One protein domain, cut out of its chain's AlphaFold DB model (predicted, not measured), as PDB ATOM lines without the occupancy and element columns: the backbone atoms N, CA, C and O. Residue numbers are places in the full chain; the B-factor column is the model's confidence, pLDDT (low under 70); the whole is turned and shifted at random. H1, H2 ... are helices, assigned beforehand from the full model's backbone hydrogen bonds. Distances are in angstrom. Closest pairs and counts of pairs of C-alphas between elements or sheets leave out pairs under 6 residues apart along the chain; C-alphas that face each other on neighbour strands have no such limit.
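Overview. This is residues 147 to 248 and 262 to 308 of the 493 residues of the protein "Hypothetical protein" of Rotaria socialis (UniProt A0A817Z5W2). Two groups of helices join end to end along one long axis: H1, H2 and H3 gather at one end, and the long H4 runs on from them, with H6 and H8 packed on its sides and H5 near its far end. After H8, a stretch without named elements, residues 295 to 308, runs back to the end where H1, H2 and H3 lie. The printed part has 149 residues with eight named helices, H1 to H8 in order, and no named strand; the class is all helix. It is only just loose, close to compact, with a radius of gyration of the C-alphas of 17.9 A, and only just elongated, spanning 61 by 30 by 27 A.

Arrangement. H1, residues 155 to 162, and H2, residues 173 to 191, form a helical hairpin and touch, with Ala 155 and Leu 187 the closest C-alphas at 7.3 A; they run opposite ways at a shallow tilt of 25 degrees. H2 touches H3, residues 201 to 208, at a steep tilt of 45 degrees, the closest C-alphas being Arg 188 and Ile 204, 6.8 A apart. H4, residues 213 to 230, is the hub, touching four helices. Its residues 213 to 214 alone touch H2, with the C-alphas of Ser 180 and Ile 213 closest at 6.1 A. H5, residues 239 to 245, only just touches H4, with 3 pairs of C-alphas within 8 A, the closest being Ala 228 and Lys 241 at 6.0 A. H6, residues 263 to 273, touches H4 at a steep tilt of 63 degrees, with the C-alphas of Arg 218 and Asp 270 closest at 5.8 A. H7, residues 279 to 282, and H8, residues 286 to 294, only just touch, and only at the corner, with 3 pairs of C-alphas within 8 A, the closest being Asp 282 and Trp 289 at 5.5 A. H8 touches H4 at a shallow tilt of 16 degrees, opposite ways, with the C-alphas of Arg 219 and Ile 293 closest at 5.6 A. The helix packing is mostly crossed, few of the touching pairs being at a shallow tilt. Every O i to N i+4 pair is within hydrogen-bond range in H1 to H6 and H8; H7 is too short for one, and its 1 O i to N i+3 pair is within range.

Along the chain. H1 begins at C-alpha 155, (-15.462, -11.353, 30.057). H2 is 26.8 A long and H4 26.1 A. H8 ends at C-alpha 294, (-14.901, 6.020, 24.818).

Size, cuts and confidence. The C-alphas farthest apart are those of Asn 235 and Ser 308, 61.7 A. Residues 249 to 261 are not printed; C-alphas 248 and 262 are 11.7 A apart across the cut. Of the links printed whole, none is long. The mean pLDDT of the printed part is 77.9, and 39 residues are under 70, among them 147 to 155 and 232 to 248.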
ATOM      1  N   ALA A 147     -20.110 -11.711  36.960       43.59
ATOM      2  CA  ALA A 147     -20.080 -13.130  37.289       43.59
ATOM      3  C   ALA A 147     -19.224 -13.870  36.240       43.59
ATOM      4  O   ALA A 147     -19.450 -13.668  35.043       43.59
ATOM      5  N   PRO A 148     -18.229 -14.669  36.655       51.56
ATOM      6  CA  PRO A 148     -17.475 -15.511  35.738       51.56
ATOM      7  C   PRO A 148     -18.343 -16.657  35.190       51.56
ATOM      8  O   PRO A 148     -19.367 -17.012  35.781       51.56
ATOM      9  N   GLY A 149     -17.928 -17.239  34.062       48.66
ATOM     10  CA  GLY A 149     -18.497 -18.491  33.559       48.66
ATOM     11  C   GLY A 149     -18.275 -19.665  34.524       48.66
ATOM     12  O   GLY A 149     -17.571 -19.550  35.528       48.66
ATOM     13  N   LYS A 150     -18.864 -20.829  34.217       45.44
ATOM     14  CA  LYS A 150     -18.727 -22.066  35.021       45.44
ATOM     15  C   LYS A 150     -17.266 -22.548  35.149       45.44
ATOM     16  O   LYS A 150     -16.948 -23.318  36.045       45.44
ATOM     17  N   ASP A 151     -16.403 -22.086  34.252       48.19
ATOM     18  CA  ASP A 151     -14.959 -22.317  34.152       48.19
ATOM     19  C   ASP A 151     -14.111 -21.202  34.797       48.19
ATOM     20  O   ASP A 151     -12.897 -21.164  34.620       48.19
ATOM     21  N   ASN A 152     -14.737 -20.288  35.547       58.56
ATOM     22  CA  ASN A 152     -14.127 -19.101  36.150       58.56
ATOM     23  C   ASN A 152     -13.559 -18.067  35.157       58.56
ATOM     24  O   ASN A 152     -12.939 -17.085  35.574       58.56
ATOM     25  N   VAL A 153     -13.810 -18.209  33.850       57.25
ATOM     26  CA  VAL A 153     -13.364 -17.233  32.850       57.25
ATOM     27  C   VAL A 153     -14.304 -16.027  32.852       57.25
ATOM     28  O   VAL A 153     -15.520 -16.144  32.681       57.25
ATOM     29  N   THR A 154     -13.744 -14.833  33.051       68.44
ATOM     30  CA  THR A 154     -14.501 -13.576  33.000       68.44
ATOM     31  C   THR A 154     -14.449 -12.952  31.608       68.44
ATOM     32  O   THR A 154     -13.476 -13.091  30.866       68.44
ATOM     33  N   ALA A 155     -15.470 -12.161  31.275       68.75
ATOM     34  CA  ALA A 155     -15.462 -11.353  30.057       68.75
ATOM     35  C   ALA A 155     -14.292 -10.347  29.998       68.75
ATOM     36  O   ALA A 155     -13.861  -9.975  28.910       68.75
ATOM     37  N   GLU A 156     -13.752  -9.906  31.141       71.81
ATOM     38  CA  GLU A 156     -12.563  -9.040  31.168       71.81
ATOM     39  C   GLU A 156     -11.294  -9.793  30.767       71.81
ATOM     40  O   GLU A 156     -10.525  -9.282  29.953       71.81
ATOM     41  N   LEU A 157     -11.110 -11.023  31.259       69.00
ATOM     42  CA  LEU A 157      -9.985 -11.873  30.868       69.00
ATOM     43  C   LEU A 157     -10.027 -12.189  29.367       69.00
ATOM     44  O   LEU A 157      -9.014 -12.067  28.680       69.00
ATOM     45  N   LEU A 158     -11.216 -12.496  28.836       69.06
ATOM     46  CA  LEU A 158     -11.417 -12.707  27.399       69.06
ATOM     47  C   LEU A 158     -10.999 -11.487  26.578       69.06
ATOM     48  O   LEU A 158     -10.275 -11.623  25.598       69.06
ATOM     49  N   LYS A 159     -11.409 -10.281  26.988       75.56
ATOM     50  CA  LYS A 159     -11.009  -9.042  26.309       75.56
ATOM     51  C   LYS A 159      -9.510  -8.790  26.397       75.56
ATOM     52  O   LYS A 159      -8.941  -8.333  25.415       75.56
ATOM     53  N   ALA A 160      -8.876  -9.064  27.537       67.25
ATOM     54  CA  ALA A 160      -7.436  -8.875  27.694       67.25
ATOM     55  C   ALA A 160      -6.645  -9.720  26.684       67.25
ATOM     56  O   ALA A 160      -5.748  -9.201  26.025       67.25
ATOM     57  N   VAL A 161      -7.040 -10.985  26.506       70.56
ATOM     58  CA  VAL A 161      -6.424 -11.894  25.529       70.56
ATOM     59  C   VAL A 161      -6.767 -11.479  24.095       70.56
ATOM     60  O   VAL A 161      -5.874 -11.299  23.273       70.56
ATOM     61  N   LEU A 162      -8.053 -11.266  23.794       71.69
ATOM     62  CA  LEU A 162      -8.526 -10.979  22.435       71.69
ATOM     63  C   LEU A 162      -8.138  -9.597  21.909       71.69
ATOM     64  O   LEU A 162      -8.215  -9.374  20.708       71.69
ATOM     65  N   LEU A 163      -7.783  -8.649  22.774       74.94
ATOM     66  CA  LEU A 163      -7.424  -7.286  22.375       74.94
ATOM     67  C   LEU A 163      -5.932  -7.000  22.523       74.94
ATOM     68  O   LEU A 163      -5.518  -5.853  22.327       74.94
ATOM     69  N   PHE A 164      -5.121  -7.996  22.864       74.88
ATOM     70  CA  PHE A 164      -3.686  -7.813  23.014       74.88
ATOM     71  C   PHE A 164      -3.044  -7.340  21.699       74.88
ATOM     72  O   PHE A 164      -3.120  -8.012  20.673       74.88
ATOM     73  N   GLY A 165      -2.428  -6.154  21.717       66.00
ATOM     74  CA  GLY A 165      -1.797  -5.550  20.537       66.00
ATOM     75  C   GLY A 165      -2.783  -5.048  19.472       66.00
ATOM     76  O   GLY A 165      -2.364  -4.664  18.378       66.00
ATOM     77  N   SER A 166      -4.085  -5.019  19.776       80.62
ATOM     78  CA  SER A 166      -5.138  -4.543  18.867       80.62
ATOM     79  C   SER A 166      -4.939  -3.112  18.357       80.62
ATOM     80  O   SER A 166      -5.468  -2.762  17.304       80.62
ATOM     81  N   GLU A 167      -4.132  -2.303  19.044       78.94
ATOM     82  CA  GLU A 167      -3.743  -0.941  18.670       78.94
ATOM     83  C   GLU A 167      -3.090  -0.822  17.285       78.94
ATOM     84  O   GLU A 167      -3.227   0.210  16.622       78.94
ATOM     85  N   VAL A 168      -2.380  -1.861  16.841       73.88
ATOM     86  CA  VAL A 168      -1.582  -1.840  15.603       73.88
ATOM     87  C   VAL A 168      -2.151  -2.735  14.504       73.88
ATOM     88  O   VAL A 168      -1.593  -2.826  13.409       73.88
ATOM     89  N   TRP A 169      -3.280  -3.398  14.757       78.44
ATOM     90  CA  TRP A 169      -3.845  -4.345  13.804       78.44
ATOM     91  C   TRP A 169      -4.432  -3.663  12.564       78.44
ATOM     92  O   TRP A 169      -5.142  -2.665  12.652       78.44
ATOM     93  N   SER A 170      -4.193  -4.268  11.399       74.62
ATOM     94  CA  SER A 170      -4.803  -3.895  10.113       74.62
ATOM     95  C   SER A 170      -5.647  -5.057   9.576       74.62
ATOM     96  O   SER A 170      -5.379  -5.584   8.498       74.62
ATOM     97  N   LEU A 171      -6.625  -5.501  10.375       73.00
ATOM     98  CA  LEU A 171      -7.441  -6.684  10.074       73.00
ATOM     99  C   LEU A 171      -8.366  -6.478   8.865       73.00
ATOM    100  O   LEU A 171      -8.868  -5.378   8.600       73.00
ATOM    101  N   THR A 172      -8.630  -7.570   8.148       73.38
ATOM    102  CA  THR A 172      -9.696  -7.642   7.142       73.38
ATOM    103  C   THR A 172     -11.075  -7.748   7.807       73.38
ATOM    104  O   THR A 172     -11.175  -8.087   8.981       73.38
ATOM    105  N   ALA A 173     -12.152  -7.469   7.058       73.12
ATOM    106  CA  ALA A 173     -13.521  -7.594   7.580       73.12
ATOM    107  C   ALA A 173     -13.824  -9.037   8.015       73.12
ATOM    108  O   ALA A 173     -14.376  -9.246   9.087       73.12
ATOM    109  N   VAL A 174     -13.344 -10.005   7.227       67.06
ATOM    110  CA  VAL A 174     -13.332 -11.434   7.552       67.06
ATOM    111  C   VAL A 174     -12.759 -11.659   8.947       67.06
ATOM    112  O   VAL A 174     -13.461 -12.137   9.823       67.06
ATOM    113  N   GLN A 175     -11.510 -11.239   9.183       72.81
ATOM    114  CA  GLN A 175     -10.811 -11.418  10.460       72.81
ATOM    115  C   GLN A 175     -11.514 -10.726  11.635       72.81
ATOM    116  O   GLN A 175     -11.588 -11.308  12.715       72.81
ATOM    117  N   GLU A 176     -12.039  -9.512  11.436       74.75
ATOM    118  CA  GLU A 176     -12.834  -8.822  12.462       74.75
ATOM    119  C   GLU A 176     -14.096  -9.624  12.815       74.75
ATOM    120  O   GLU A 176     -14.411  -9.763  13.998       74.75
ATOM    121  N   ASN A 177     -14.758 -10.216  11.817       74.00
ATOM    122  CA  ASN A 177     -15.936 -11.049  12.027       74.00
ATOM    123  C   ASN A 177     -15.606 -12.332  12.809       74.00
ATOM    124  O   ASN A 177     -16.325 -12.654  13.747       74.00
ATOM    125  N   ARG A 178     -14.479 -13.006  12.523       65.62
ATOM    126  CA  ARG A 178     -14.036 -14.205  13.281       65.62
ATOM    127  C   ARG A 178     -13.929 -13.912  14.783       65.62
ATOM    128  O   ARG A 178     -14.426 -14.661  15.622       65.62
ATOM    129  N   ILE A 179     -13.310 -12.776  15.121       69.69
ATOM    130  CA  ILE A 179     -13.141 -12.317  16.508       69.69
ATOM    131  C   ILE A 179     -14.498 -11.954  17.127       69.69
ATOM    132  O   ILE A 179     -14.755 -12.294  18.284       69.69
ATOM    133  N   SER A 180     -15.375 -11.295  16.362       78.50
ATOM    134  CA  SER A 180     -16.739 -10.942  16.779       78.50
ATOM    135  C   SER A 180     -17.570 -12.184  17.114       78.50
ATOM    136  O   SER A 180     -18.130 -12.280  18.209       78.50
ATOM    137  N   THR A 181     -17.562 -13.185  16.236       73.69
ATOM    138  CA  THR A 181     -18.259 -14.462  16.423       73.69
ATOM    139  C   THR A 181     -17.752 -15.208  17.653       73.69
ATOM    140  O   THR A 181     -18.551 -15.584  18.516       73.69
ATOM    141  N   PHE A 182     -16.428 -15.346  17.802       72.50
ATOM    142  CA  PHE A 182     -15.830 -15.988  18.975       72.50
ATOM    143  C   PHE A 182     -16.221 -15.280  20.280       72.50
ATOM    144  O   PHE A 182     -16.631 -15.922  21.252       72.50
ATOM    145  N   TYR A 183     -16.156 -13.948  20.298       79.62
ATOM    146  CA  TYR A 183     -16.546 -13.151  21.457       79.62
ATOM    147  C   TYR A 183     -18.024 -13.347  21.817       79.62
ATOM    148  O   TYR A 183     -18.349 -13.610  22.975       79.62
ATOM    149  N   MET A 184     -18.923 -13.307  20.829       80.62
ATOM    150  CA  MET A 184     -20.355 -13.531  21.044       80.62
ATOM    151  C   MET A 184     -20.666 -14.951  21.528       80.62
ATOM    152  O   MET A 184     -21.553 -15.123  22.369       80.62
ATOM    153  N   LYS A 185     -19.932 -15.962  21.049       70.62
ATOM    154  CA  LYS A 185     -20.024 -17.347  21.538       70.62
ATOM    155  C   LYS A 185     -19.651 -17.428  23.017       70.62
ATOM    156  O   LYS A 185     -20.398 -18.000  23.804       70.62
ATOM    157  N   CYS A 186     -18.563 -16.772  23.418       70.94
ATOM    158  CA  CYS A 186     -18.153 -16.719  24.820       70.94
ATOM    159  C   CYS A 186     -19.199 -16.026  25.709       70.94
ATOM    160  O   CYS A 186     -19.532 -16.538  26.775       70.94
ATOM    161  N   LEU A 187     -19.766 -14.894  25.271       76.69
ATOM    162  CA  LEU A 187     -20.805 -14.190  26.036       76.69
ATOM    163  C   LEU A 187     -22.074 -15.031  26.210       76.69
ATOM    164  O   LEU A 187     -22.645 -15.056  27.299       76.69
ATOM    165  N   ARG A 188     -22.497 -15.756  25.167       80.56
ATOM    166  CA  ARG A 188     -23.613 -16.710  25.252       80.56
ATOM    167  C   ARG A 188     -23.355 -17.792  26.293       80.56
ATOM    168  O   ARG A 188     -24.220 -18.031  27.134       80.56
ATOM    169  N   THR A 189     -22.158 -18.375  26.290       69.62
ATOM    170  CA  THR A 189     -21.748 -19.384  27.274       69.62
ATOM    171  C   THR A 189     -21.766 -18.830  28.699       69.62
ATOM    172  O   THR A 189     -22.318 -19.476  29.587       69.62
ATOM    173  N   ILE A 190     -21.242 -17.618  28.917       70.50
ATOM    174  CA  ILE A 190     -21.251 -16.952  30.233       70.50
ATOM    175  C   ILE A 190     -22.685 -16.738  30.738       70.50
ATOM    176  O   ILE A 190     -22.967 -16.957  31.914       70.50
ATOM    177  N   LEU A 191     -23.609 -16.349  29.855       69.12
ATOM    178  CA  LEU A 191     -25.024 -16.163  30.195       69.12
ATOM    179  C   LEU A 191     -25.823 -17.480  30.230       69.12
ATOM    180  O   LEU A 191     -26.986 -17.488  30.634       69.12
ATOM    181  N   GLY A 192     -25.228 -18.597  29.805       70.31
ATOM    182  CA  GLY A 192     -25.902 -19.887  29.688       70.31
ATOM    183  C   GLY A 192     -27.045 -19.898  28.667       70.31
ATOM    184  O   GLY A 192     -28.025 -20.617  28.882       70.31
ATOM    185  N   LEU A 193     -26.938 -19.092  27.606       70.69
ATOM    186  CA  LEU A 193     -27.892 -18.992  26.496       70.69
ATOM    187  C   LEU A 193     -27.371 -19.762  25.271       70.69
ATOM    188  O   LEU A 193     -26.178 -19.732  24.977       70.69
ATOM    189  N   ASN A 194     -28.262 -20.425  24.536       67.94
ATOM    190  CA  ASN A 194     -27.968 -21.135  23.284       67.94
ATOM    191  C   ASN A 194     -28.640 -20.443  22.079       67.94
ATOM    192  O   ASN A 194     -29.427 -19.510  22.247       67.94
ATOM    193  N   LEU A 195     -28.335 -20.873  20.847       62.53
ATOM    194  CA  LEU A 195     -28.945 -20.277  19.645       62.53
ATOM    195  C   LEU A 195     -30.462 -20.529  19.557       62.53
ATOM    196  O   LEU A 195     -31.195 -19.637  19.132       62.53
ATOM    197  N   GLY A 196     -30.956 -21.664  20.062       61.25
ATOM    198  CA  GLY A 196     -32.388 -21.983  20.153       61.25
ATOM    199  C   GLY A 196     -33.179 -21.113  21.145       61.25
ATOM    200  O   GLY A 196     -34.418 -21.090  21.126       61.25
ATOM    201  N   ASP A 197     -32.499 -20.337  21.992       73.56
ATOM    202  CA  ASP A 197     -33.143 -19.300  22.805       73.56
ATOM    203  C   ASP A 197     -33.539 -18.076  21.949       73.56
ATOM    204  O   ASP A 197     -34.380 -17.284  22.372       73.56
ATOM    205  N   ARG A 198     -33.010 -17.972  20.713       76.00
ATOM    206  CA  ARG A 198     -33.278 -16.921  19.710       76.00
ATOM    207  C   ARG A 198     -33.058 -15.497  20.248       76.00
ATOM    208  O   ARG A 198     -33.787 -14.565  19.917       76.00
ATOM    209  N   VAL A 199     -32.027 -15.322  21.078       80.81
ATOM    210  CA  VAL A 199     -31.651 -14.021  21.652       80.81
ATOM    211  C   VAL A 199     -30.700 -13.278  20.710       80.81
ATOM    212  O   VAL A 199     -29.644 -13.796  20.331       80.81
ATOM    213  N   ALA A 200     -31.055 -12.040  20.358       86.06
ATOM    214  CA  ALA A 200     -30.252 -11.190  19.485       86.06
ATOM    215  C   ALA A 200     -28.884 -10.838  20.106       86.06
ATOM    216  O   ALA A 200     -28.758 -10.657  21.320       86.06
ATOM    217  N   ASN A 201     -27.856 -10.665  19.265       85.38
ATOM    218  CA  ASN A 201     -26.494 -10.322  19.708       85.38
ATOM    219  C   ASN A 201     -26.454  -9.035  20.552       85.38
ATOM    220  O   ASN A 201     -25.734  -8.969  21.547       85.38
ATOM    221  N   ILE A 202     -27.261  -8.030  20.190       87.88
ATOM    222  CA  ILE A 202     -27.365  -6.774  20.945       87.88
ATOM    223  C   ILE A 202     -27.871  -7.001  22.373       87.88
ATOM    224  O   ILE A 202     -27.309  -6.459  23.323       87.88
ATOM    225  N   THR A 203     -28.866  -7.869  22.540       88.00
ATOM    226  CA  THR A 203     -29.425  -8.224  23.845       88.00
ATOM    227  C   THR A 203     -28.406  -8.996  24.682       88.00
ATOM    228  O   THR A 203     -28.250  -8.715  25.865       88.00
ATOM    229  N   ILE A 204     -27.634  -9.909  24.083       85.75
ATOM    230  CA  ILE A 204     -26.552 -10.635  24.778       85.75
ATOM    231  C   ILE A 204     -25.478  -9.669  25.305       85.75
ATOM    232  O   ILE A 204     -25.027  -9.798  26.445       85.75
ATOM    233  N   MET A 205     -25.091  -8.671  24.510       86.19
ATOM    234  CA  MET A 205     -24.154  -7.624  24.933       86.19
ATOM    235  C   MET A 205     -24.712  -6.788  26.096       86.19
ATOM    236  O   MET A 205     -24.013  -6.563  27.084       86.19
ATOM    237  N   GLN A 206     -25.990  -6.401  26.033       85.12
ATOM    238  CA  GLN A 206     -26.663  -5.662  27.108       85.12
ATOM    239  C   GLN A 206     -26.747  -6.473  28.408       85.12
ATOM    240  O   GLN A 206     -26.385  -5.972  29.470       85.12
ATOM    241  N   LEU A 207     -27.168  -7.739  28.330       82.75
ATOM    242  CA  LEU A 207     -27.286  -8.615  29.498       82.75
ATOM    243  C   LEU A 207     -25.921  -8.924  30.122       82.75
ATOM    244  O   LEU A 207     -25.808  -9.000  31.340       82.75
ATOM    245  N   SER A 208     -24.867  -9.058  29.316       79.94
ATOM    246  CA  SER A 208     -23.504  -9.272  29.823       79.94
ATOM    247  C   SER A 208     -22.799  -7.986  30.283       79.94
ATOM    248  O   SER A 208     -21.726  -8.059  30.890       79.94
ATOM    249  N   GLY A 209     -23.375  -6.809  30.009       82.62
ATOM    250  CA  GLY A 209     -22.755  -5.512  30.294       82.62
ATOM    251  C   GLY A 209     -21.446  -5.319  29.529       82.62
ATOM    252  O   GLY A 209     -20.470  -4.789  30.073       82.62
ATOM    253  N   GLN A 210     -21.390  -5.827  28.296       84.81
ATOM    254  CA  GLN A 210     -20.192  -5.824  27.468       84.81
ATOM    255  C   GLN A 210     -20.414  -5.067  26.162       84.81
ATOM    256  O   GLN A 210     -21.425  -5.284  25.501       84.81
ATOM    257  N   PRO A 211     -19.467  -4.207  25.748       88.50
ATOM    258  CA  PRO A 211     -19.538  -3.573  24.444       88.50
ATOM    259  C   PRO A 211     -19.157  -4.567  23.350       88.50
ATOM    260  O   PRO A 211     -18.533  -5.604  23.608       88.50
ATOM    261  N   SER A 212     -19.474  -4.195  22.110       90.12
ATOM    262  CA  SER A 212     -18.980  -4.898  20.929       90.12
ATOM    263  C   SER A 212     -17.451  -4.957  20.940       90.12
ATOM    264  O   SER A 212     -16.777  -3.939  21.143       90.12
ATOM    265  N   ILE A 213     -16.902  -6.147  20.684       89.69
ATOM    266  CA  ILE A 213     -15.454  -6.343  20.565       89.69
ATOM    267  C   ILE A 213     -14.869  -5.523  19.416       89.69
ATOM    268  O   ILE A 213     -13.750  -5.028  19.511       89.69
ATOM    269  N   GLU A 214     -15.653  -5.283  18.367       91.31
ATOM    270  CA  GLU A 214     -15.228  -4.435  17.264       91.31
ATOM    271  C   GLU A 214     -15.035  -2.988  17.710       91.31
ATOM    272  O   GLU A 214     -14.013  -2.380  17.401       91.31
ATOM    273  N   ASN A 215     -15.967  -2.444  18.497       92.44
ATOM    274  CA  ASN A 215     -15.827  -1.091  19.035       92.44
ATOM    275  C   ASN A 215     -14.650  -0.994  20.012       92.44
ATOM    276  O   ASN A 215     -13.978   0.035  20.057       92.44
ATOM    277  N   LEU A 216     -14.346  -2.064  20.752       89.69
ATOM    278  CA  LEU A 216     -13.154  -2.122  21.598       89.69
ATOM    279  C   LEU A 216     -11.855  -2.099  20.778       89.69
ATOM    280  O   LEU A 216     -10.954  -1.326  21.110       89.69
ATOM    281  N   MET A 217     -11.772  -2.876  19.692       88.25
ATOM    282  CA  MET A 217     -10.628  -2.848  18.770       88.25
ATOM    283  C   MET A 217     -10.448  -1.457  18.149       88.25
ATOM    284  O   MET A 217      -9.350  -0.901  18.194       88.25
ATOM    285  N   ARG A 218     -11.536  -0.857  17.643       92.81
ATOM    286  CA  ARG A 218     -11.546   0.513  17.093       92.81
ATOM    287  C   ARG A 218     -11.055   1.524  18.122       92.81
ATOM    288  O   ARG A 218     -10.135   2.292  17.852       92.81
ATOM    289  N   ARG A 219     -11.590   1.478  19.348       92.94
ATOM    290  CA  ARG A 219     -11.162   2.354  20.446       92.94
ATOM    291  C   ARG A 219      -9.674   2.197  20.755       92.94
ATOM    292  O   ARG A 219      -9.011   3.201  20.994       92.94
ATOM    293  N   ASN A 220      -9.130   0.979  20.762       87.75
ATOM    294  CA  ASN A 220      -7.704   0.747  21.020       87.75
ATOM    295  C   ASN A 220      -6.814   1.333  19.918       87.75
ATOM    296  O   ASN A 220      -5.867   2.062  20.227       87.75
ATOM    297  N   ARG A 221      -7.162   1.110  18.646       90.00
ATOM    298  CA  ARG A 221      -6.464   1.720  17.502       90.00
ATOM    299  C   ARG A 221      -6.515   3.245  17.549       90.00
ATOM    300  O   ARG A 221      -5.477   3.898  17.460       90.00
ATOM    301  N   LEU A 222      -7.691   3.822  17.801       91.25
ATOM    302  CA  LEU A 222      -7.870   5.273  17.921       91.25
ATOM    303  C   LEU A 222      -7.157   5.862  19.151       91.25
ATOM    304  O   LEU A 222      -6.622   6.970  19.090       91.25
ATOM    305  N   ARG A 223      -7.080   5.127  20.268       90.00
ATOM    306  CA  ARG A 223      -6.293   5.520  21.450       90.00
ATOM    307  C   ARG A 223      -4.821   5.686  21.087       90.00
ATOM    308  O   ARG A 223      -4.229   6.719  21.411       90.00
ATOM    309  N   TRP A 224      -4.252   4.691  20.410       83.62
ATOM    310  CA  TRP A 224      -2.865   4.726  19.952       83.62
ATOM    311  C   TRP A 224      -2.636   5.813  18.901       83.62
ATOM    312  O   TRP A 224      -1.697   6.593  19.025       83.62
ATOM    313  N   PHE A 225      -3.547   5.957  17.938       86.38
ATOM    314  CA  PHE A 225      -3.509   7.027  16.944       86.38
ATOM    315  C   PHE A 225      -3.471   8.425  17.572       86.38
ATOM    316  O   PHE A 225      -2.656   9.262  17.179       86.38
ATOM    317  N   GLY A 226      -4.301   8.685  18.584       84.69
ATOM    318  CA  GLY A 226      -4.251   9.948  19.319       84.69
ATOM    319  C   GLY A 226      -2.911  10.155  20.026       84.69
ATOM    320  O   GLY A 226      -2.370  11.256  20.005       84.69
ATOM    321  N   HIS A 227      -2.344   9.101  20.621       81.56
ATOM    322  CA  HIS A 227      -1.025   9.174  21.250       81.56
ATOM    323  C   HIS A 227       0.075   9.494  20.231       81.56
ATOM    324  O   HIS A 227       0.815  10.453  20.440       81.56
ATOM    325  N   ALA A 228       0.112   8.788  19.099       81.69
ATOM    326  CA  ALA A 228       1.066   9.021  18.016       81.69
ATOM    327  C   ALA A 228       0.965  10.439  17.420       81.69
ATOM    328  O   ALA A 228       1.976  11.027  17.044       81.69
ATOM    329  N   ASN A 229      -0.233  11.034  17.362       82.44
ATOM    330  CA  ASN A 229      -0.422  12.412  16.885       82.44
ATOM    331  C   ASN A 229       0.100  13.493  17.846       82.44
ATOM    332  O   ASN A 229       0.399  14.608  17.402       82.44
ATOM    333  N   ARG A 230       0.213  13.168  19.138       84.62
ATOM    334  CA  ARG A 230       0.777  14.040  20.178       84.62
ATOM    335  C   ARG A 230       2.276  13.828  20.401       84.62
ATOM    336  O   ARG A 230       2.872  14.601  21.135       84.62
ATOM    337  N   MET A 231       2.880  12.805  19.793       80.31
ATOM    338  CA  MET A 231       4.329  12.611  19.836       80.31
ATOM    339  C   MET A 231       5.026  13.626  18.923       80.31
ATOM    340  O   MET A 231       4.820  13.622  17.705       80.31
ATOM    341  N   GLU A 232       5.882  14.452  19.510       69.88
ATOM    342  CA  GLU A 232       6.753  15.408  18.823       69.88
ATOM    343  C   GLU A 232       8.196  15.146  19.281       69.88
ATOM    344  O   GLU A 232       8.416  14.825  20.447       69.88
ATOM    345  N   ASN A 233       9.165  15.229  18.363       62.41
ATOM    346  CA  ASN A 233      10.588  15.271  18.705       62.41
ATOM    347  C   ASN A 233      11.104  16.689  18.454       62.41
ATOM    348  O   ASN A 233      10.619  17.357  17.540       62.41
ATOM    349  N   GLU A 234      12.153  17.093  19.176       65.56
ATOM    350  CA  GLU A 234      12.844  18.384  18.985       65.56
ATOM    351  C   GLU A 234      13.220  18.642  17.511       65.56
ATOM    352  O   GLU A 234      13.187  19.777  17.051       65.56
ATOM    353  N   ASN A 235      13.464  17.573  16.737       64.56
ATOM    354  CA  ASN A 235      13.887  17.616  15.332       64.56
ATOM    355  C   ASN A 235      12.837  17.069  14.330       64.56
ATOM    356  O   ASN A 235      13.197  16.599  13.248       64.56
ATOM    357  N   GLY A 236      11.538  17.071  14.671       63.91
ATOM    358  CA  GLY A 236      10.440  16.738  13.742       63.91
ATOM    359  C   GLY A 236       9.513  15.591  14.188       63.91
ATOM    360  O   GLY A 236       9.433  15.276  15.374       63.91
ATOM    361  N   PRO A 237       8.753  14.950  13.272       62.16
ATOM    362  CA  PRO A 237       7.811  13.899  13.655       62.16
ATOM    363  C   PRO A 237       8.538  12.675  14.228       62.16
ATOM    364  O   PRO A 237       9.497  12.178  13.630       62.16
ATOM    365  N   HIS A 238       8.046  12.176  15.368       68.88
ATOM    366  CA  HIS A 238       8.587  11.008  16.068       68.88
ATOM    367  C   HIS A 238       8.706   9.786  15.136       68.88
ATOM    368  O   HIS A 238       7.866   9.588  14.254       68.88
ATOM    369  N   LEU A 239       9.720   8.936  15.341       67.00
ATOM    370  CA  LEU A 239      10.016   7.771  14.488       67.00
ATOM    371  C   LEU A 239       8.793   6.865  14.276       67.00
ATOM    372  O   LEU A 239       8.522   6.443  13.159       67.00
ATOM    373  N   VAL A 240       8.009   6.631  15.329       62.75
ATOM    374  CA  VAL A 240       6.740   5.880  15.272       62.75
ATOM    375  C   VAL A 240       5.757   6.497  14.274       62.75
ATOM    376  O   VAL A 240       5.156   5.779  13.481       62.75
ATOM    377  N   LYS A 241       5.626   7.828  14.258       67.12
ATOM    378  CA  LYS A 241       4.773   8.541  13.301       67.12
ATOM    379  C   LYS A 241       5.325   8.405  11.883       67.12
ATOM    380  O   LYS A 241       4.557   8.175  10.960       67.12
ATOM    381  N   LYS A 242       6.649   8.469  11.710       66.50
ATOM    382  CA  LYS A 242       7.272   8.185  10.411       66.50
ATOM    383  C   LYS A 242       6.921   6.766   9.961       66.50
ATOM    384  O   LYS A 242       6.220   6.630   8.979       66.50
ATOM    385  N   ILE A 243       7.253   5.733  10.733       64.44
ATOM    386  CA  ILE A 243       7.024   4.323  10.368       64.44
ATOM    387  C   ILE A 243       5.544   4.012  10.091       64.44
ATOM    388  O   ILE A 243       5.236   3.356   9.100       64.44
ATOM    389  N   MET A 244       4.617   4.472  10.936       64.31
ATOM    390  CA  MET A 244       3.196   4.117  10.807       64.31
ATOM    391  C   MET A 244       2.495   4.783   9.621       64.31
ATOM    392  O   MET A 244       1.552   4.206   9.075       64.31
ATOM    393  N   PHE A 245       2.942   5.979   9.230       66.62
ATOM    394  CA  PHE A 245       2.403   6.720   8.086       66.62
ATOM    395  C   PHE A 245       3.333   6.670   6.860       66.62
ATOM    396  O   PHE A 245       3.015   7.240   5.818       66.62
ATOM    397  N   SER A 246       4.476   5.983   6.959       61.88
ATOM    398  CA  SER A 246       5.438   5.840   5.871       61.88
ATOM    399  C   SER A 246       4.862   4.987   4.752       61.88
ATOM    400  O   SER A 246       4.279   3.919   4.952       61.88
ATOM    401  N   TYR A 247       5.096   5.460   3.536       60.53
ATOM    402  CA  TYR A 247       4.866   4.730   2.306       60.53
ATOM    403  C   TYR A 247       6.228   4.454   1.673       60.53
ATOM    404  O   TYR A 247       6.997   5.393   1.497       60.53
ATOM    405  N   PHE A 248       6.524   3.193   1.347       60.84
ATOM    406  CA  PHE A 248       7.725   2.798   0.605       60.84
ATOM    407  C   PHE A 248       7.356   2.686  -0.883       60.84
ATOM    408  O   PHE A 248       6.736   1.694  -1.287       60.84
ATOM    409  N   ARG A 262      -3.641  -0.300   4.477       70.38
ATOM    410  CA  ARG A 262      -2.674   0.307   5.403       70.38
ATOM    411  C   ARG A 262      -3.319   0.493   6.771       70.38
ATOM    412  O   ARG A 262      -4.536   0.669   6.846       70.38
ATOM    413  N   TRP A 263      -2.500   0.556   7.816       78.69
ATOM    414  CA  TRP A 263      -2.975   0.922   9.149       78.69
ATOM    415  C   TRP A 263      -3.671   2.291   9.133       78.69
ATOM    416  O   TRP A 263      -4.775   2.412   9.646       78.69
ATOM    417  N   GLU A 264      -3.122   3.275   8.410       81.44
ATOM    418  CA  GLU A 264      -3.777   4.572   8.183       81.44
ATOM    419  C   GLU A 264      -5.173   4.431   7.556       81.44
ATOM    420  O   GLU A 264      -6.128   5.019   8.052       81.44
ATOM    421  N   ASN A 265      -5.324   3.608   6.509       83.00
ATOM    422  CA  ASN A 265      -6.629   3.388   5.877       83.00
ATOM    423  C   ASN A 265      -7.626   2.792   6.886       83.00
ATOM    424  O   ASN A 265      -8.806   3.130   6.863       83.00
ATOM    425  N   LYS A 266      -7.152   1.912   7.780       84.69
ATOM    426  CA  LYS A 266      -7.983   1.313   8.826       84.69
ATOM    427  C   LYS A 266      -8.375   2.324   9.905       84.69
ATOM    428  O   LYS A 266      -9.510   2.301  10.360       84.69
ATOM    429  N   ILE A 267      -7.478   3.239  10.264       88.75
ATOM    430  CA  ILE A 267      -7.792   4.353  11.167       88.75
ATOM    431  C   ILE A 267      -8.850   5.276  10.562       88.75
ATOM    432  O   ILE A 267      -9.758   5.686  11.276       88.75
ATOM    433  N   MET A 268      -8.763   5.587   9.267       89.69
ATOM    434  CA  MET A 268      -9.770   6.428   8.613       89.69
ATOM    435  C   MET A 268     -11.149   5.747   8.583       89.69
ATOM    436  O   MET A 268     -12.137   6.398   8.904       89.69
ATOM    437  N   ASP A 269     -11.204   4.435   8.313       91.06
ATOM    438  CA  ASP A 269     -12.427   3.613   8.440       91.06
ATOM    439  C   ASP A 269     -12.994   3.655   9.873       91.06
ATOM    440  O   ASP A 269     -14.199   3.784  10.074       91.06
ATOM    441  N   ASP A 270     -12.136   3.599  10.897       93.06
ATOM    442  CA  ASP A 270     -12.570   3.683  12.295       93.06
ATOM    443  C   ASP A 270     -13.089   5.082  12.677       93.06
ATOM    444  O   ASP A 270     -14.060   5.189  13.424       93.06
ATOM    445  N   ILE A 271     -12.455   6.148  12.170       94.38
ATOM    446  CA  ILE A 271     -12.882   7.547  12.350       94.38
ATOM    447  C   ILE A 271     -14.268   7.762  11.740       94.38
ATOM    448  O   ILE A 271     -15.120   8.373  12.383       94.38
ATOM    449  N   GLU A 272     -14.499   7.235  10.535       94.62
ATOM    450  CA  GLU A 272     -15.795   7.287   9.854       94.62
ATOM    451  C   GLU A 272     -16.861   6.507  10.634       94.62
ATOM    452  O   GLU A 272     -17.924   7.043  10.939       94.62
ATOM    453  N   LYS A 273     -16.552   5.276  11.063       92.06
ATOM    454  CA  LYS A 273     -17.475   4.434  11.846       92.06
ATOM    455  C   LYS A 273     -17.833   5.004  13.216       92.06
ATOM    456  O   LYS A 273     -18.889   4.668  13.744       92.06
ATOM    457  N   PHE A 274     -16.959   5.811  13.815       94.00
ATOM    458  CA  PHE A 274     -17.221   6.513  15.080       94.00
ATOM    459  C   PHE A 274     -17.762   7.942  14.866       94.00
ATOM    460  O   PHE A 274     -17.898   8.679  15.843       94.00
ATOM    461  N   ASP A 275     -18.041   8.346  13.618       94.31
ATOM    462  CA  ASP A 275     -18.497   9.692  13.226       94.31
ATOM    463  C   ASP A 275     -17.631  10.827  13.825       94.31
ATOM    464  O   ASP A 275     -18.112  11.830  14.361       94.31
ATOM    465  N   ILE A 276     -16.302  10.669  13.776       93.38
ATOM    466  CA  ILE A 276     -15.360  11.644  14.340       93.38
ATOM    467  C   ILE A 276     -14.942  12.659  13.269       93.38
ATOM    468  O   ILE A 276     -14.062  12.410  12.449       93.38
ATOM    469  N   LYS A 277     -15.506  13.866  13.324       91.12
ATOM    470  CA  LYS A 277     -15.264  14.905  12.302       91.12
ATOM    471  C   LYS A 277     -13.964  15.690  12.508       91.12
ATOM    472  O   LYS A 277     -13.158  15.824  11.594       91.12
ATOM    473  N   ASN A 278     -13.719  16.185  13.722       91.62
ATOM    474  CA  ASN A 278     -12.632  17.135  14.013       91.62
ATOM    475  C   ASN A 278     -11.374  16.473  14.595       91.62
ATOM    476  O   ASN A 278     -10.623  17.101  15.348       91.62
ATOM    477  N   TRP A 279     -11.098  15.222  14.212       91.50
ATOM    478  CA  TRP A 279     -10.047  14.401  14.823       91.50
ATOM    479  C   TRP A 279      -8.662  15.074  14.836       91.50
ATOM    480  O   TRP A 279      -7.909  14.896  15.789       91.50
ATOM    481  N   ARG A 280      -8.313  15.898  13.835       88.25
ATOM    482  CA  ARG A 280      -7.018  16.613  13.786       88.25
ATOM    483  C   ARG A 280      -6.823  17.574  14.960       88.25
ATOM    484  O   ARG A 280      -5.724  17.666  15.494       88.25
ATOM    485  N   LYS A 281      -7.888  18.276  15.355       90.62
ATOM    486  CA  LYS A 281      -7.896  19.171  16.517       90.62
ATOM    487  C   LYS A 281      -8.075  18.363  17.797       90.62
ATOM    488  O   LYS A 281      -7.325  18.540  18.750       90.62
ATOM    489  N   ASP A 282      -9.037  17.446  17.787       91.81
ATOM    490  CA  ASP A 282      -9.436  16.691  18.972       91.81
ATOM    491  C   ASP A 282      -8.318  15.777  19.487       91.81
ATOM    492  O   ASP A 282      -8.170  15.625  20.690       91.81
ATOM    493  N   THR A 283      -7.482  15.213  18.608       90.06
ATOM    494  CA  THR A 283      -6.341  14.367  19.010       90.06
ATOM    495  C   THR A 283      -5.255  15.125  19.769       90.06
ATOM    496  O   THR A 283      -4.485  14.480  20.483       90.06
ATOM    497  N   LYS A 284      -5.161  16.457  19.656       88.94
ATOM    498  CA  LYS A 284      -4.178  17.250  20.412       88.94
ATOM    499  C   LYS A 284      -4.559  17.391  21.887       88.94
ATOM    500  O   LYS A 284      -3.671  17.418  22.733       88.94
ATOM    501  N   ASP A 285      -5.850  17.366  22.196       90.62
ATOM    502  CA  ASP A 285      -6.370  17.340  23.560       90.62
ATOM    503  C   ASP A 285      -6.548  15.884  24.027       90.62
ATOM    504  O   ASP A 285      -7.356  15.119  23.498       90.62
ATOM    505  N   LYS A 286      -5.752  15.469  25.017       88.06
ATOM    506  CA  LYS A 286      -5.753  14.089  25.521       88.06
ATOM    507  C   LYS A 286      -7.099  13.696  26.130       88.06
ATOM    508  O   LYS A 286      -7.520  12.552  25.936       88.06
ATOM    509  N   ASP A 287      -7.734  14.599  26.867       90.50
ATOM    510  CA  ASP A 287      -8.935  14.295  27.640       90.50
ATOM    511  C   ASP A 287     -10.167  14.323  26.744       90.50
ATOM    512  O   ASP A 287     -10.927  13.352  26.726       90.50
ATOM    513  N   ARG A 288     -10.272  15.329  25.869       92.19
ATOM    514  CA  ARG A 288     -11.305  15.371  24.827       92.19
ATOM    515  C   ARG A 288     -11.211  14.179  23.876       92.19
ATOM    516  O   ARG A 288     -12.229  13.563  23.557       92.19
ATOM    517  N   TRP A 289     -10.003  13.795  23.446       91.81
ATOM    518  CA  TRP A 289      -9.822  12.605  22.605       91.81
ATOM    519  C   TRP A 289     -10.282  11.331  23.312       91.81
ATOM    520  O   TRP A 289     -10.976  10.505  22.719       91.81
ATOM    521  N   ARG A 290      -9.912  11.172  24.589       89.12
ATOM    522  CA  ARG A 290     -10.317  10.028  25.412       89.12
ATOM    523  C   ARG A 290     -11.837   9.958  25.559       89.12
ATOM    524  O   ARG A 290     -12.389   8.865  25.466       89.12
ATOM    525  N   GLU A 291     -12.498  11.089  25.770       91.50
ATOM    526  CA  GLU A 291     -13.956  11.163  25.861       91.50
ATOM    527  C   GLU A 291     -14.620  10.700  24.555       91.50
ATOM    528  O   GLU A 291     -15.463   9.803  24.576       91.50
ATOM    529  N   ILE A 292     -14.188  11.240  23.408       92.38
ATOM    530  CA  ILE A 292     -14.727  10.903  22.078       92.38
ATOM    531  C   ILE A 292     -14.651   9.397  21.805       92.38
ATOM    532  O   ILE A 292     -15.658   8.776  21.463       92.38
ATOM    533  N   ILE A 293     -13.469   8.793  21.970       91.38
ATOM    534  CA  ILE A 293     -13.262   7.380  21.616       91.38
ATOM    535  C   ILE A 293     -13.961   6.420  22.587       91.38
ATOM    536  O   ILE A 293     -14.228   5.276  22.221       91.38
ATOM    537  N   ASN A 294     -14.258   6.862  23.814       90.25
ATOM    538  CA  ASN A 294     -14.901   6.020  24.818       90.25
ATOM    539  C   ASN A 294     -16.434   6.005  24.716       90.25
ATOM    540  O   ASN A 294     -17.044   5.040  25.172       90.25
ATOM    541  N   ARG A 295     -17.063   6.991  24.059       89.06
ATOM    542  CA  ARG A 295     -18.529   7.040  23.876       89.06
ATOM    543  C   ARG A 295     -19.122   5.755  23.286       89.06
ATOM    544  O   ARG A 295     -20.197   5.339  23.697       89.06
ATOM    545  N   HIS A 296     -18.400   5.098  22.380       81.75
ATOM    546  CA  HIS A 296     -18.860   3.905  21.656       81.75
ATOM    547  C   HIS A 296     -18.597   2.571  22.379       81.75
ATOM    548  O   HIS A 296     -18.958   1.508  21.865       81.75
ATOM    549  N   VAL A 297     -17.946   2.604  23.548       85.31
ATOM    550  CA  VAL A 297     -17.648   1.411  24.365       85.31
ATOM    551  C   VAL A 297     -18.285   1.467  25.756       85.31
ATOM    552  O   VAL A 297     -18.206   0.488  26.499       85.31
ATOM    553  N   THR A 298     -18.923   2.585  26.108       75.81
ATOM    554  CA  THR A 298     -19.712   2.722  27.334       75.81
ATOM    555  C   THR A 298     -20.995   1.912  27.210       75.81
ATOM    556  O   THR A 298     -21.764   2.116  26.277       75.81
ATOM    557  N   MET A 299     -21.233   1.001  28.152       71.56
ATOM    558  CA  MET A 299     -22.439   0.174  28.194       71.56
ATOM    559  C   MET A 299     -23.315   0.521  29.385       71.56
ATOM    560  O   MET A 299     -22.828   0.960  30.428       71.56
ATOM    561  N   ASN A 300     -24.608   0.245  29.229       67.31
ATOM    562  CA  ASN A 300     -25.559   0.288  30.327       67.31
ATOM    563  C   ASN A 300     -25.206  -0.769  31.385       67.31
ATOM    564  O   ASN A 300     -24.668  -1.831  31.051       67.31
ATOM    565  N   PRO A 301     -25.497  -0.495  32.667       75.50
ATOM    566  CA  PRO A 301     -25.290  -1.464  33.728       75.50
ATOM    567  C   PRO A 301     -26.120  -2.729  33.482       75.50
ATOM    568  O   PRO A 301     -27.243  -2.666  32.982       75.50
ATOM    569  N   VAL A 302     -25.555  -3.873  33.873       75.38
ATOM    570  CA  VAL A 302     -26.237  -5.172  33.815       75.38
ATOM    571  C   VAL A 302     -27.562  -5.089  34.588       75.38
ATOM    572  O   VAL A 302     -27.542  -4.636  35.740       75.38
ATOM    573  N   PRO A 303     -28.693  -5.536  34.009       73.75
ATOM    574  CA  PRO A 303     -29.975  -5.541  34.705       73.75
ATOM    575  C   PRO A 303     -29.914  -6.353  36.005       73.75
ATOM    576  O   PRO A 303     -29.409  -7.477  36.029       73.75
ATOM    577  N   SER A 304     -30.467  -5.818  37.094       78.56
ATOM    578  CA  SER A 304     -30.505  -6.504  38.396       78.56
ATOM    579  C   SER A 304     -31.319  -7.805  38.360       78.56
ATOM    580  O   SER A 304     -31.027  -8.743  39.099       78.56
ATOM    581  N   ASN A 305     -32.297  -7.893  37.457       79.19
ATOM    582  CA  ASN A 305     -33.167  -9.045  37.230       79.19
ATOM    583  C   ASN A 305     -32.678  -9.981  36.101       79.19
ATOM    584  O   ASN A 305     -33.470 -10.769  35.584       79.19
ATOM    585  N   ILE A 306     -31.389  -9.943  35.731       80.00
ATOM    586  CA  ILE A 306     -30.815 -10.720  34.613       80.00
ATOM    587  C   ILE A 306     -31.209 -12.207  34.615       80.00
ATOM    588  O   ILE A 306     -31.529 -12.762  33.567       80.00
ATOM    589  N   LYS A 307     -31.244 -12.854  35.789       77.31
ATOM    590  CA  LYS A 307     -31.617 -14.273  35.911       77.31
ATOM    591  C   LYS A 307     -33.057 -14.530  35.465       77.31
ATOM    592  O   LYS A 307     -33.304 -15.521  34.790       77.31
ATOM    593  N   SER A 308     -33.976 -13.630  35.814       78.56
ATOM    594  CA  SER A 308     -35.383 -13.715  35.413       78.56
ATOM    595  C   SER A 308     -35.533 -13.541  33.906       78.56
ATOM    596  O   SER A 308     -36.243 -14.312  33.276       78.56
TER     597      SER A 308